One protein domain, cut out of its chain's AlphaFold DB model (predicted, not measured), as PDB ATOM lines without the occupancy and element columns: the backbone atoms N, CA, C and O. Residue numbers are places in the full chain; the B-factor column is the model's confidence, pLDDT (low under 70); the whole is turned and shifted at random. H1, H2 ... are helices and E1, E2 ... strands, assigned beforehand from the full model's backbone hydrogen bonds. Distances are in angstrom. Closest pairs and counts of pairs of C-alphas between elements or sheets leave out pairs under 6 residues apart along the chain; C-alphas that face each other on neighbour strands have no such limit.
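AT A GLANCE: This is residues 4 to 85 and 95 to 107 of the 115 residues of an uncharacterized protein of Methanoregula boonei (strain DSM 21154 / JCM 14090 / 6A8) (UniProt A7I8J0). One twisted sheet of five strands has two helices on one of its faces: H2 over the inner strands E2 and E3, and H1 beside the edge strand E1, running the same way as H2. The loop between E2 and E3 reaches out beyond the strands at one end, and after E5 residues 79 to 85 run back past the strand ends at the other end, towards E1. The printed part has 95 residues, with two named helices and five named strands in the order H1 E1 E2 E3 E4 E5 H2; the class is mixed, helices and strands. The sheet has the order E1 - E2 - E3 - E4 - E5 and is antiparallel throughout. The whole is compact, with a radius of gyration of the C-alphas of 14.2 A and spans of 45 by 32 by 20 A.

IN THESE COORDINATES: H1, residues 4 to 16, begins with C-alpha 4 at (2.866, -14.612, -14.266) and is 18.1 A long. E1 is residues 19 to 25, 19.7 A. E2, residues 28 to 36, is the longest strand at 26.2 A, and its C-alpha 28 is at (8.354, -23.270, -32.680). E3 is residues 47 to 54, 23.0 A; E4 is residues 61 to 65, 13.3 A; E5 is residues 75 to 78, 10.3 A. H2, residues 95 to 107, is 19.1 A long and ends with C-alpha 107 at (35.742, -24.748, -12.776).

HOW THE PARTS SIT: The five strands form a meander, each strand the antiparallel neighbour of the one before, and each successive pair is a hairpin. In E1 and E2, at 169 degrees, N 21 and O 32 are 2.8 A apart, within hydrogen-bond range. So are N 31 and O 52 of E2 and E3, at 2.9 A, N 53 and O 63 of E3 and E4, at 2.8 A, and N 62 and O 77 of E4 and E5, at 2.8 A. H1 and H2 are on the same face of the sheet, an arrangement in two layers, the helices on one face of the sheet E1 E2 E3 E4 E5. H2 is over E2 and E3 at a height over the sheet of 9.6 A, and runs along the strands, only just, at 29 degrees to E2 on the local plane; its closest C-alphas to E2 are those of Lys 100 and Ile 35, 6.1 A. H1, at a height of 6.9 A, is over none of the strands, but only just: 2 of its C-alphas fall on E1. The closest C-alphas of H1 and E1 are those of Glu 13 and Tyr 19, 5.3 A. H1 and H2 are close but not clearly touching, Tyr 16 and Leu 97 having the closest C-alphas at 7.7 A, with a shallow tilt of 11 degrees. Every O i to N i+4 pair is within hydrogen-bond range in H1, and 8 of 9 in H2.

THE WHOLE: The C-alphas of Gly 42 and Asn 57, the two farthest apart, are 45.7 A apart. Residues 86 to 94 are not printed, and C-alphas 85 and 95 are 15.5 A apart across this cut, which falls in the link from E5 to H2. Of the links that are printed whole, H1 to E1 and E1 to E2 are tight and the others are short. The mean pLDDT of the printed part is 86.0; residues 38 to 45 and 106 to 107 are under 70.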
ATOM      1  N   LYS A   4       2.257 -13.768 -15.305       87.50
ATOM      2  CA  LYS A   4       2.866 -14.612 -14.266       87.50
ATOM      3  C   LYS A   4       4.141 -15.315 -14.734       87.50
ATOM      4  O   LYS A   4       5.061 -15.507 -13.945       87.50
ATOM      5  N   THR A   5       4.217 -15.704 -16.006       87.00
ATOM      6  CA  THR A   5       5.418 -16.332 -16.571       87.00
ATOM      7  C   THR A   5       6.533 -15.309 -16.770       87.00
ATOM      8  O   THR A   5       7.698 -15.619 -16.534       87.00
ATOM      9  N   GLN A   6       6.203 -14.070 -17.140       88.69
ATOM     10  CA  GLN A   6       7.195 -12.994 -17.216       88.69
ATOM     11  C   GLN A   6       7.759 -12.642 -15.835       88.69
ATOM     12  O   GLN A   6       8.960 -12.418 -15.700       88.69
ATOM     13  N   GLU A   7       6.912 -12.610 -14.805       91.94
ATOM     14  CA  GLU A   7       7.344 -12.441 -13.414       91.94
ATOM     15  C   GLU A   7       8.227 -13.601 -12.947       91.94
ATOM     16  O   GLU A   7       9.264 -13.369 -12.325       91.94
ATOM     17  N   LEU A   8       7.857 -14.839 -13.296       92.00
ATOM     18  CA  LEU A   8       8.652 -16.035 -13.015       92.00
ATOM     19  C   LEU A   8      10.051 -15.935 -13.632       92.00
ATOM     20  O   LEU A   8      11.029 -16.203 -12.939       92.00
ATOM     21  N   LEU A   9      10.149 -15.524 -14.902       92.06
ATOM     22  CA  LEU A   9      11.430 -15.315 -15.575       92.06
ATOM     23  C   LEU A   9      12.261 -14.261 -14.845       92.06
ATOM     24  O   LEU A   9      13.367 -14.566 -14.426       92.06
ATOM     25  N   LYS A  10      11.711 -13.066 -14.593       92.50
ATOM     26  CA  LYS A  10      12.433 -11.995 -13.879       92.50
ATOM     27  C   LYS A  10      12.950 -12.447 -12.517       92.50
ATOM     28  O   LYS A  10      14.076 -12.126 -12.152       92.50
ATOM     29  N   LYS A  11      12.131 -13.188 -11.768       92.69
ATOM     30  CA  LYS A  11      12.527 -13.732 -10.470       92.69
ATOM     31  C   LYS A  11      13.655 -14.754 -10.618       92.69
ATOM     32  O   LYS A  11      14.627 -14.683  -9.882       92.69
ATOM     33  N   PHE A  12      13.557 -15.656 -11.591       92.94
ATOM     34  CA  PHE A  12      14.618 -16.615 -11.890       92.94
ATOM     35  C   PHE A  12      15.938 -15.915 -12.258       92.94
ATOM     36  O   PHE A  12      16.992 -16.290 -11.750       92.94
ATOM     37  N   GLU A  13      15.888 -14.865 -13.083       92.81
ATOM     38  CA  GLU A  13      17.083 -14.093 -13.442       92.81
ATOM     39  C   GLU A  13      17.730 -13.422 -12.221       92.81
ATOM     40  O   GLU A  13      18.954 -13.400 -12.108       92.81
ATOM     41  N   GLN A  14      16.917 -12.903 -11.296       90.81
ATOM     42  CA  GLN A  14      17.385 -12.286 -10.051       90.81
ATOM     43  C   GLN A  14      17.966 -13.304  -9.065       90.81
ATOM     44  O   GLN A  14      19.001 -13.034  -8.464       90.81
ATOM     45  N   ASP A  15      17.310 -14.453  -8.902       91.62
ATOM     46  CA  ASP A  15      17.689 -15.470  -7.918       91.62
ATOM     47  C   ASP A  15      18.979 -16.207  -8.322       91.62
ATOM     48  O   ASP A  15      19.762 -16.595  -7.454       91.62
ATOM     49  N   TYR A  16      19.218 -16.391  -9.628       88.06
ATOM     50  CA  TYR A  16      20.304 -17.241 -10.138       88.06
ATOM     51  C   TYR A  16      21.336 -16.519 -11.013       88.06
ATOM     52  O   TYR A  16      22.271 -17.162 -11.493       88.06
ATOM     53  N   GLU A  17      21.182 -15.213 -11.246       88.12
ATOM     54  CA  GLU A  17      22.051 -14.406 -12.120       88.12
ATOM     55  C   GLU A  17      22.180 -14.968 -13.556       88.12
ATOM     56  O   GLU A  17      23.184 -14.762 -14.241       88.12
ATOM     57  N   VAL A  18      21.159 -15.686 -14.038       89.12
ATOM     58  CA  VAL A  18      21.072 -16.208 -15.413       89.12
ATOM     59  C   VAL A  18      20.088 -15.362 -16.197       89.12
ATOM     60  O   VAL A  18      18.936 -15.279 -15.800       89.12
ATOM     61  N   TYR A  19      20.482 -14.804 -17.340       91.62
ATOM     62  CA  TYR A  19      19.527 -14.092 -18.200       91.62
ATOM     63  C   TYR A  19      18.778 -15.078 -19.086       91.62
ATOM     64  O   TYR A  19      19.415 -15.888 -19.760       91.62
ATOM     65  N   VAL A  20      17.452 -14.997 -19.130       94.00
ATOM     66  CA  VAL A  20      16.597 -15.916 -19.884       94.00
ATOM     67  C   VAL A  20      15.636 -15.123 -20.758       94.00
ATOM     68  O   VAL A  20      14.807 -14.354 -20.284       94.00
ATOM     69  N   SER A  21      15.693 -15.362 -22.065       93.69
ATOM     70  CA  SER A  21      14.720 -14.822 -23.015       93.69
ATOM     71  C   SER A  21      13.959 -15.952 -23.690       93.69
ATOM     72  O   SER A  21      14.539 -16.972 -24.057       93.69
ATOM     73  N   ALA A  22      12.655 -15.771 -23.868       94.50
ATOM     74  CA  ALA A  22      11.798 -16.735 -24.537       94.50
ATOM     75  C   ALA A  22      11.090 -16.065 -25.718       94.50
ATOM     76  O   ALA A  22      10.568 -14.957 -25.603       94.50
ATOM     77  N   THR A  23      11.096 -16.731 -26.868       93.75
ATOM     78  CA  THR A  23      10.502 -16.242 -28.110       93.75
ATOM     79  C   THR A  23       9.494 -17.247 -28.635       93.75
ATOM     80  O   THR A  23       9.839 -18.397 -28.903       93.75
ATOM     81  N   ASP A  24       8.269 -16.777 -28.845       92.38
ATOM     82  CA  ASP A  24       7.216 -17.526 -29.521       92.38
ATOM     83  C   ASP A  24       7.286 -17.251 -31.029       92.38
ATOM     84  O   ASP A  24       7.101 -16.111 -31.468       92.38
ATOM     85  N   LYS A  25       7.639 -18.260 -31.828       88.31
ATOM     86  CA  LYS A  25       7.557 -18.196 -33.291       88.31
ATOM     87  C   LYS A  25       6.372 -19.030 -33.750       88.31
ATOM     88  O   LYS A  25       5.984 -20.001 -33.118       88.31
ATOM     89  N   GLN A  26       5.857 -18.696 -34.930       81.56
ATOM     90  CA  GLN A  26       4.641 -19.287 -35.494       81.56
ATOM     91  C   GLN A  26       4.629 -20.830 -35.529       81.56
ATOM     92  O   GLN A  26       3.557 -21.424 -35.513       81.56
ATOM     93  N   THR A  27       5.796 -21.479 -35.578       87.25
ATOM     94  CA  THR A  27       5.926 -22.944 -35.662       87.25
ATOM     95  C   THR A  27       6.771 -23.575 -34.551       87.25
ATOM     96  O   THR A  27       6.839 -24.799 -34.475       87.25
ATOM     97  N   TYR A  28       7.454 -22.780 -33.728       92.69
ATOM     98  CA  TYR A  28       8.354 -23.270 -32.680       92.69
ATOM     99  C   TYR A  28       8.594 -22.194 -31.619       92.69
ATOM    100  O   TYR A  28       8.436 -21.000 -31.857       92.69
ATOM    101  N   TRP A  29       9.063 -22.608 -30.456       95.94
ATOM    102  CA  TRP A  29       9.477 -21.744 -29.364       95.94
ATOM    103  C   TRP A  29      10.985 -21.829 -29.186       95.94
ATOM    104  O   TRP A  29      11.584 -22.889 -29.369       95.94
ATOM    105  N   ILE A  30      11.600 -20.709 -28.822       96.31
ATOM    106  CA  ILE A  30      13.016 -20.650 -28.456       96.31
ATOM    107  C   ILE A  30      13.115 -20.135 -27.033       96.31
ATOM    108  O   ILE A  30      12.508 -19.118 -26.710       96.31
ATOM    109  N   ILE A  31      13.948 -20.779 -26.226       96.69
ATOM    110  CA  ILE A  31      14.455 -20.216 -24.981       96.69
ATOM    111  C   ILE A  31      15.959 -20.060 -25.120       96.69
ATOM    112  O   ILE A  31      16.653 -20.979 -25.544       96.69
ATOM    113  N   TYR A  32      16.451 -18.876 -24.792       96.12
ATOM    114  CA  TYR A  32      17.865 -18.558 -24.768       96.12
ATOM    115  C   TYR A  32      18.258 -18.202 -23.344       96.12
ATOM    116  O   TYR A  32      17.678 -17.280 -22.769       96.12
ATOM    117  N   ALA A  33      19.235 -18.914 -22.795       94.12
ATOM    118  CA  ALA A  33      19.789 -18.656 -21.479       94.12
ATOM    119  C   ALA A  33      21.252 -18.223 -21.602       94.12
ATOM    120  O   ALA A  33      22.044 -18.847 -22.305       94.12
ATOM    121  N   ARG A  34      21.620 -17.148 -20.910       91.25
ATOM    122  CA  ARG A  34      22.997 -16.669 -20.798       91.25
ATOM    123  C   ARG A  34      23.471 -16.925 -19.378       91.25
ATOM    124  O   ARG A  34      23.145 -16.177 -18.457       91.25
ATOM    125  N   ILE A  35      24.240 -17.992 -19.225       89.38
ATOM    126  CA  ILE A  35      24.716 -18.496 -17.941       89.38
ATOM    127  C   ILE A  35      26.093 -17.881 -17.674       89.38
ATOM    128  O   ILE A  35      26.986 -18.044 -18.509       89.38
ATOM    129  N   PRO A  36      26.302 -17.136 -16.578       82.31
ATOM    130  CA  PRO A  36      27.635 -16.667 -16.220       82.31
ATOM    131  C   PRO A  36      28.552 -17.868 -15.973       82.31
ATOM    132  O   PRO A  36      28.181 -18.793 -15.254       82.31
ATOM    133  N   LYS A  37      29.747 -17.856 -16.570       73.19
ATOM    134  CA  LYS A  37      30.843 -18.704 -16.096       73.19
ATOM    135  C   LYS A  37      31.354 -18.075 -14.801       73.19
ATOM    136  O   LYS A  37      31.332 -16.846 -14.666       73.19
ATOM    137  N   GLY A  38      31.759 -18.892 -13.840       62.59
ATOM    138  CA  GLY A  38      32.327 -18.394 -12.598       62.59
ATOM    139  C   GLY A  38      33.603 -17.581 -12.839       62.59
ATOM    140  O   GLY A  38      34.082 -17.365 -13.960       62.59
ATOM    141  N   LYS A  39      34.104 -16.985 -11.755       55.44
ATOM    142  CA  LYS A  39      35.166 -15.974 -11.800       55.44
ATOM    143  C   LYS A  39      36.514 -16.633 -12.095       55.44
ATOM    144  O   LYS A  39      37.352 -16.752 -11.202       55.44
ATOM    145  N   ALA A  40      36.765 -16.989 -13.352       50.88
ATOM    146  CA  ALA A  40      38.122 -17.216 -13.828       50.88
ATOM    147  C   ALA A  40      38.953 -15.963 -13.504       50.88
ATOM    148  O   ALA A  40      38.605 -14.848 -13.911       50.88
ATOM    149  N   GLN A  41      40.007 -16.130 -12.696       43.56
ATOM    150  CA  GLN A  41      40.843 -15.036 -12.202       43.56
ATOM    151  C   GLN A  41      41.276 -14.124 -13.363       43.56
ATOM    152  O   GLN A  41      42.067 -14.517 -14.214       43.56
ATOM    153  N   GLY A  42      40.750 -12.897 -13.389       46.66
ATOM    154  CA  GLY A  42      41.177 -11.846 -14.315       46.66
ATOM    155  C   GLY A  42      40.328 -11.637 -15.572       46.66
ATOM    156  O   GLY A  42      40.616 -10.693 -16.303       46.66
ATOM    157  N   VAL A  43      39.270 -12.422 -15.816       50.28
ATOM    158  CA  VAL A  43      38.362 -12.177 -16.954       50.28
ATOM    159  C   VAL A  43      36.964 -11.841 -16.444       50.28
ATOM    160  O   VAL A  43      36.218 -12.701 -15.983       50.28
ATOM    161  N   HIS A  44      36.602 -10.561 -16.502       49.22
ATOM    162  CA  HIS A  44      35.247 -10.125 -16.180       49.22
ATOM    163  C   HIS A  44      34.259 -10.618 -17.257       49.22
ATOM    164  O   HIS A  44      34.433 -10.329 -18.439       49.22
ATOM    165  N   ASN A  45      33.199 -11.308 -16.821       55.50
ATOM    166  CA  ASN A  45      31.961 -11.591 -17.563       55.50
ATOM    167  C   ASN A  45      32.068 -12.547 -18.768       55.50
ATOM    168  O   ASN A  45      31.514 -12.261 -19.835       55.50
ATOM    169  N   LEU A  46      32.711 -13.712 -18.615       70.88
ATOM    170  CA  LEU A  46      32.439 -14.806 -19.554       70.88
ATOM    171  C   LEU A  46      31.046 -15.376 -19.274       70.88
ATOM    172  O   LEU A  46      30.716 -15.702 -18.140       70.88
ATOM    173  N   HIS A  47      30.241 -15.528 -20.319       77.25
ATOM    174  CA  HIS A  47      28.974 -16.244 -20.244       77.25
ATOM    175  C   HIS A  47      28.977 -17.382 -21.259       77.25
ATOM    176  O   HIS A  47      29.557 -17.246 -22.335       77.25
ATOM    177  N   THR A  48      28.310 -18.478 -20.924       84.19
ATOM    178  CA  THR A  48      27.942 -19.528 -21.873       84.19
ATOM    179  C   THR A  48      26.515 -19.284 -22.328       84.19
ATOM    180  O   THR A  48      25.617 -19.098 -21.502       84.19
ATOM    181  N   ALA A  49      26.305 -19.287 -23.635       89.38
ATOM    182  CA  ALA A  49      24.974 -19.299 -24.205       89.38
ATOM    183  C   ALA A  49      24.401 -20.719 -24.200       89.38
ATOM    184  O   ALA A  49      25.103 -21.686 -24.478       89.38
ATOM    185  N   ARG A  50      23.107 -20.841 -23.922       93.19
ATOM    186  CA  ARG A  50      22.329 -22.066 -24.096       93.19
ATOM    187  C   ARG A  50      21.071 -21.743 -24.865       93.19
ATOM    188  O   ARG A  50      20.417 -20.736 -24.598       93.19
ATOM    189  N   LYS A  51      20.722 -22.599 -25.820       95.69
ATOM    190  CA  LYS A  51      19.509 -22.435 -26.618       95.69
ATOM    191  C   LYS A  51      18.703 -23.721 -26.606       95.69
ATOM    192  O   LYS A  51      19.213 -24.778 -26.953       95.69
ATOM    193  N   TYR A  52      17.434 -23.592 -26.258       96.44
ATOM    194  CA  TYR A  52      16.463 -24.674 -26.229       96.44
ATOM    195  C   TYR A  52      15.383 -24.365 -27.257       96.44
ATOM    196  O   TYR A  52      14.893 -23.235 -27.332       96.44
ATOM    197  N   ILE A  53      15.017 -25.353 -28.063       96.00
ATOM    198  CA  ILE A  53      14.028 -25.203 -29.127       96.00
ATOM    199  C   ILE A  53      13.021 -26.336 -29.009       96.00
ATOM    200  O   ILE A  53      13.400 -27.503 -28.980       96.00
ATOM    201  N   SER A  54      11.739 -25.997 -28.970       96.19
ATOM    202  CA  SER A  54      10.647 -26.972 -29.006       96.19
ATOM    203  C   SER A  54       9.456 -26.383 -29.756       96.19
ATOM    204  O   SER A  54       9.552 -25.298 -30.324       96.19
ATOM    205  N   GLY A  55       8.329 -27.078 -29.804       92.75
ATOM    206  CA  GLY A  55       7.116 -26.562 -30.420       92.75
ATOM    207  C   GLY A  55       5.889 -27.409 -30.095       92.75
ATOM    208  O   GLY A  55       6.028 -28.540 -29.625       92.75
ATOM    209  N   PRO A  56       4.686 -26.899 -30.401       87.62
ATOM    210  CA  PRO A  56       3.424 -27.522 -29.994       87.62
ATOM    211  C   PRO A  56       3.208 -28.913 -30.606       87.62
ATOM    212  O   PRO A  56       2.594 -29.776 -29.991       87.62
ATOM    213  N   ASN A  57       3.775 -29.169 -31.788       83.81
ATOM    214  CA  ASN A  57       3.656 -30.451 -32.495       83.81
ATOM    215  C   ASN A  57       4.906 -31.333 -32.360       83.81
ATOM    216  O   ASN A  57       5.138 -32.197 -33.199       83.81
ATOM    217  N   GLN A  58       5.756 -31.077 -31.361       85.62
ATOM    218  CA  GLN A  58       7.015 -31.805 -31.178       85.62
ATOM    219  C   GLN A  58       6.917 -32.921 -30.135       85.62
ATOM    220  O   GLN A  58       7.940 -33.498 -29.797       85.62
ATOM    221  N   GLU A  59       5.729 -33.227 -29.600       86.81
ATOM    222  CA  GLU A  59       5.519 -34.294 -28.598       86.81
ATOM    223  C   GLU A  59       6.438 -34.172 -27.367       86.81
ATOM    224  O   GLU A  59       6.848 -35.151 -26.748       86.81
ATOM    225  N   GLY A  60       6.787 -32.938 -27.000       88.81
ATOM    226  CA  GLY A  60       7.701 -32.677 -25.893       88.81
ATOM    227  C   GLY A  60       9.186 -32.831 -26.227       88.81
ATOM    228  O   GLY A  60      10.008 -32.718 -25.319       88.81
ATOM    229  N   ASN A  61       9.545 -33.069 -27.491       94.62
ATOM    230  CA  ASN A  61      10.933 -33.093 -27.935       94.62
ATOM    231  C   ASN A  61      11.541 -31.689 -27.901       94.62
ATOM    232  O   ASN A  61      10.917 -30.701 -28.304       94.62
ATOM    233  N   VAL A  62      12.781 -31.616 -27.433       96.81
ATOM    234  CA  VAL A  62      13.542 -30.383 -27.264       96.81
ATOM    235  C   VAL A  62      14.920 -30.556 -27.870       96.81
ATOM    236  O   VAL A  62      15.644 -31.495 -27.546       96.81
ATOM    237  N   LEU A  63      15.285 -29.623 -28.743       96.25
ATOM    238  CA  LEU A  63      16.648 -29.476 -29.230       96.25
ATOM    239  C   LEU A  63      17.398 -28.539 -28.294       96.25
ATOM    240  O   LEU A  63      16.972 -27.404 -28.072       96.25
ATOM    241  N   ILE A  64      18.519 -29.010 -27.774       96.25
ATOM    242  CA  ILE A  64      19.380 -28.284 -26.852       96.25
ATOM    243  C   ILE A  64      20.689 -28.018 -27.574       96.25
ATOM    244  O   ILE A  64      21.377 -28.957 -27.960       96.25
ATOM    245  N   LEU A  65      21.038 -26.750 -27.757       95.50
ATOM    246  CA  LEU A  65      22.327 -26.327 -28.285       95.50
ATOM    247  C   LEU A  65      23.172 -25.845 -27.098       95.50
ATOM    248  O   LEU A  65      22.859 -24.792 -26.524       95.50
ATOM    249  N   PRO A  66      24.210 -26.608 -26.697       89.31
ATOM    250  CA  PRO A  66      25.015 -26.290 -25.521       89.31
ATOM    251  C   PRO A  66      25.917 -25.058 -25.677       89.31
ATOM    252  O   PRO A  66      26.320 -24.479 -24.672       89.31
ATOM    253  N   ASP A  67      26.261 -24.696 -26.916       87.12
ATOM    254  CA  ASP A  67      27.103 -23.539 -27.240       87.12
ATOM    255  C   ASP A  67      26.729 -22.967 -28.624       87.12
ATOM    256  O   ASP A  67      27.473 -23.131 -29.590       87.12
ATOM    257  N   PRO A  68      25.551 -22.329 -28.750       88.94
ATOM    258  CA  PRO A  68      25.015 -21.867 -30.030       88.94
ATOM    259  C   PRO A  68      25.828 -20.730 -30.670       88.94
ATOM    260  O   PRO A  68      25.588 -20.409 -31.830       88.94
ATOM    261  N   ASP A  69      26.755 -20.108 -29.934       86.25
ATOM    262  CA  ASP A  69      27.617 -19.042 -30.454       86.25
ATOM    263  C   ASP A  69      28.847 -19.606 -31.186       86.25
ATOM    264  O   ASP A  69      29.395 -18.945 -32.068       86.25
ATOM    265  N   ASN A  70      29.281 -20.824 -30.834       83.81
ATOM    266  CA  ASN A  70      30.505 -21.436 -31.364       83.81
ATOM    267  C   ASN A  70      30.268 -22.773 -32.085       83.81
ATOM    268  O   ASN A  70      31.171 -23.264 -32.764       83.81
ATOM    269  N   SER A  71      29.092 -23.391 -31.930       84.94
ATOM    270  CA  SER A  71      28.793 -24.719 -32.464       84.94
ATOM    271  C   SER A  71      27.307 -24.918 -32.769       84.94
ATOM    272  O   SER A  71      26.433 -24.594 -31.967       84.94
ATOM    273  N   ASP A  72      27.030 -25.572 -33.899       87.94
ATOM    274  CA  ASP A  72      25.687 -26.040 -34.272       87.94
ATOM    275  C   ASP A  72      25.362 -27.437 -33.706       87.94
ATOM    276  O   ASP A  72      24.316 -28.016 -34.009       87.94
ATOM    277  N   ALA A  73      26.262 -28.016 -32.900       91.50
ATOM    278  CA  ALA A  73      26.018 -29.301 -32.260       91.50
ATOM    279  C   ALA A  73      24.820 -29.210 -31.307       91.50
ATOM    280  O   ALA A  73      24.707 -28.279 -30.504       91.50
ATOM    281  N   TYR A  74      23.946 -30.212 -31.373       93.44
ATOM    282  CA  TYR A  74      22.746 -30.270 -30.555       93.44
ATOM    283  C   TYR A  74      22.569 -31.634 -29.890       93.44
ATOM    284  O   TYR A  74      23.027 -32.665 -30.385       93.44
ATOM    285  N   LEU A  75      21.853 -31.612 -28.773       95.06
ATOM    286  CA  LEU A  75      21.283 -32.773 -28.110       95.06
ATOM    287  C   LEU A  75      19.770 -32.747 -28.316       95.06
ATOM    288  O   LEU A  75      19.167 -31.677 -28.401       95.06
ATOM    289  N   ALA A  76      19.162 -33.922 -28.416       94.56
ATOM    290  CA  ALA A  76      17.715 -34.063 -28.463       94.56
ATOM    291  C   ALA A  76      17.254 -34.766 -27.187       94.56
ATOM    292  O   ALA A  76      17.700 -35.874 -26.891       94.56
ATOM    293  N   GLU A  77      16.359 -34.121 -26.451       95.31
ATOM    294  CA  GLU A  77      15.746 -34.658 -25.240       95.31
ATOM    295  C   GLU A  77      14.223 -34.651 -25.363       95.31
ATOM    296  O   GLU A  77      13.659 -33.934 -26.188       95.31
ATOM    297  N   SER A  78      13.547 -35.435 -24.524       94.75
ATOM    298  CA  SER A  78      12.093 -35.377 -24.375       94.75
ATOM    299  C   SER A  78      11.750 -34.929 -22.962       94.75
ATOM    300  O   SER A  78      12.140 -35.570 -21.987       94.75
ATOM    301  N   TRP A  79      11.017 -33.824 -22.849       93.81
ATOM    302  CA  TRP A  79      10.595 -33.238 -21.571       93.81
ATOM    303  C   TRP A  79       9.103 -33.485 -21.292       93.81
ATOM    304  O   TRP A  79       8.494 -32.866 -20.413       93.81
ATOM    305  N   GLY A  80       8.486 -34.397 -22.051       90.81
ATOM    306  CA  GLY A  80       7.051 -34.674 -22.030       90.81
ATOM    307  C   GLY A  80       6.211 -33.542 -22.630       90.81
ATOM    308  O   GLY A  80       6.705 -32.445 -22.886       90.81
ATOM    309  N   THR A  81       4.915 -33.787 -22.813       90.12
ATOM    310  CA  THR A  81       3.994 -32.901 -23.547       90.12
ATOM    311  C   THR A  81       4.037 -31.445 -23.078       90.12
ATOM    312  O   THR A  81       4.008 -31.173 -21.876       90.12
ATOM    313  N   MET A  82       4.115 -30.520 -24.034       92.88
ATOM    314  CA  MET A  82       4.083 -29.070 -23.837       92.88
ATOM    315  C   MET A  82       3.157 -28.478 -24.894       92.88
ATOM    316  O   MET A  82       3.397 -28.671 -26.085       92.88
ATOM    317  N   GLU A  83       2.107 -27.783 -24.469       90.19
ATOM    318  CA  GLU A  83       1.089 -27.244 -25.381       90.19
ATOM    319  C   GLU A  83       1.295 -25.749 -25.634       90.19
ATOM    320  O   GLU A  83       0.894 -25.223 -26.673       90.19
ATOM    321  N   THR A  84       1.974 -25.068 -24.708       92.75
ATOM    322  CA  THR A  84       2.200 -23.625 -24.751       92.75
ATOM    323  C   THR A  84       3.666 -23.255 -24.521       92.75
ATOM    324  O   THR A  84       4.438 -24.003 -23.914       92.75
ATOM    325  N   ILE A  85       4.050 -22.039 -24.935       93.75
ATOM    326  CA  ILE A  85       5.357 -21.468 -24.577       93.75
ATOM    327  C   ILE A  85       5.534 -21.351 -23.057       93.75
ATOM    328  O   ILE A  85       6.642 -21.499 -22.554       93.75
ATOM    329  N   HIS A  95      16.230 -27.196 -16.026       94.50
ATOM    330  CA  HIS A  95      17.347 -27.634 -16.872       94.50
ATOM    331  C   HIS A  95      18.403 -26.533 -17.018       94.50
ATOM    332  O   HIS A  95      19.594 -26.811 -16.931       94.50
ATOM    333  N   ILE A  96      17.973 -25.276 -17.167       93.81
ATOM    334  CA  ILE A  96      18.866 -24.108 -17.189       93.81
ATOM    335  C   ILE A  96      19.620 -23.986 -15.862       93.81
ATOM    336  O   ILE A  96      20.814 -23.689 -15.853       93.81
ATOM    337  N   LEU A  97      18.937 -24.230 -14.741       92.81
ATOM    338  CA  LEU A  97      19.567 -24.219 -13.426       92.81
ATOM    339  C   LEU A  97      20.603 -25.343 -13.291       92.81
ATOM    340  O   LEU A  97      21.724 -25.077 -12.867       92.81
ATOM    341  N   ALA A  98      20.278 -26.562 -13.727       91.25
ATOM    342  CA  ALA A  98      21.229 -27.672 -13.740       91.25
ATOM    343  C   ALA A  98      22.450 -27.387 -14.640       91.25
ATOM    344  O   ALA A  98      23.583 -27.677 -14.259       91.25
ATOM    345  N   ASP A  99      22.245 -26.760 -15.805       87.69
ATOM    346  CA  ASP A  99      23.328 -26.319 -16.693       87.69
ATOM    347  C   ASP A  99      24.227 -25.267 -16.017       87.69
ATOM    348  O   ASP A  99      25.451 -25.299 -16.179       87.69
ATOM    349  N   LYS A 100      23.644 -24.351 -15.231       86.75
ATOM    350  CA  LYS A 100      24.405 -23.405 -14.407       86.75
ATOM    351  C   LYS A 100      25.230 -24.124 -13.345       86.75
ATOM    352  O   LYS A 100      26.432 -23.887 -13.262       86.75
ATOM    353  N   GLU A 101      24.616 -25.009 -12.568       87.88
ATOM    354  CA  GLU A 101      25.306 -25.766 -11.519       87.88
ATOM    355  C   GLU A 101      26.462 -26.600 -12.092       87.88
ATOM    356  O   GLU A 101      27.553 -26.633 -11.523       87.88
ATOM    357  N   ALA A 102      26.272 -27.213 -13.265       83.12
ATOM    358  CA  ALA A 102      27.329 -27.930 -13.973       83.12
ATOM    359  C   ALA A 102      28.447 -26.993 -14.463       83.12
ATOM    360  O   ALA A 102      29.625 -27.356 -14.416       83.12
ATOM    361  N   SER A 103      28.109 -25.787 -14.932       77.69
ATOM    362  CA  SER A 103      29.104 -24.774 -15.303       77.69
ATOM    363  C   SER A 103      29.939 -24.338 -14.098       77.69
ATOM    364  O   SER A 103      31.155 -24.220 -14.227       77.69
ATOM    365  N   ASP A 104      29.309 -24.153 -12.937       74.94
ATOM    366  CA  ASP A 104      29.984 -23.768 -11.694       74.94
ATOM    367  C   ASP A 104      30.911 -24.897 -11.178       74.94
ATOM    368  O   ASP A 104      31.984 -24.632 -10.639       74.94
ATOM    369  N   GLN A 105      30.549 -26.172 -11.381       70.25
ATOM    370  CA  GLN A 105      31.366 -27.330 -10.976       70.25
ATOM    371  C   GLN A 105      32.568 -27.604 -11.894       70.25
ATOM    372  O   GLN A 105      33.625 -28.035 -11.424       70.25
ATOM    373  N   ASN A 106      32.439 -27.350 -13.200       57.78
ATOM    374  CA  ASN A 106      33.514 -27.574 -14.176       57.78
ATOM    375  C   ASN A 106      34.697 -26.595 -14.032       57.78
ATOM    376  O   ASN A 106      35.724 -26.766 -14.691       57.78
ATOM    377  N   GLU A 107      34.610 -25.609 -13.138       53.44
ATOM    378  CA  GLU A 107      35.742 -24.748 -12.776       53.44
ATOM    379  C   GLU A 107      36.799 -25.464 -11.916       53.44
ATOM    380  O   GLU A 107      37.925 -24.982 -11.791       53.44
TER     381      GLU A 107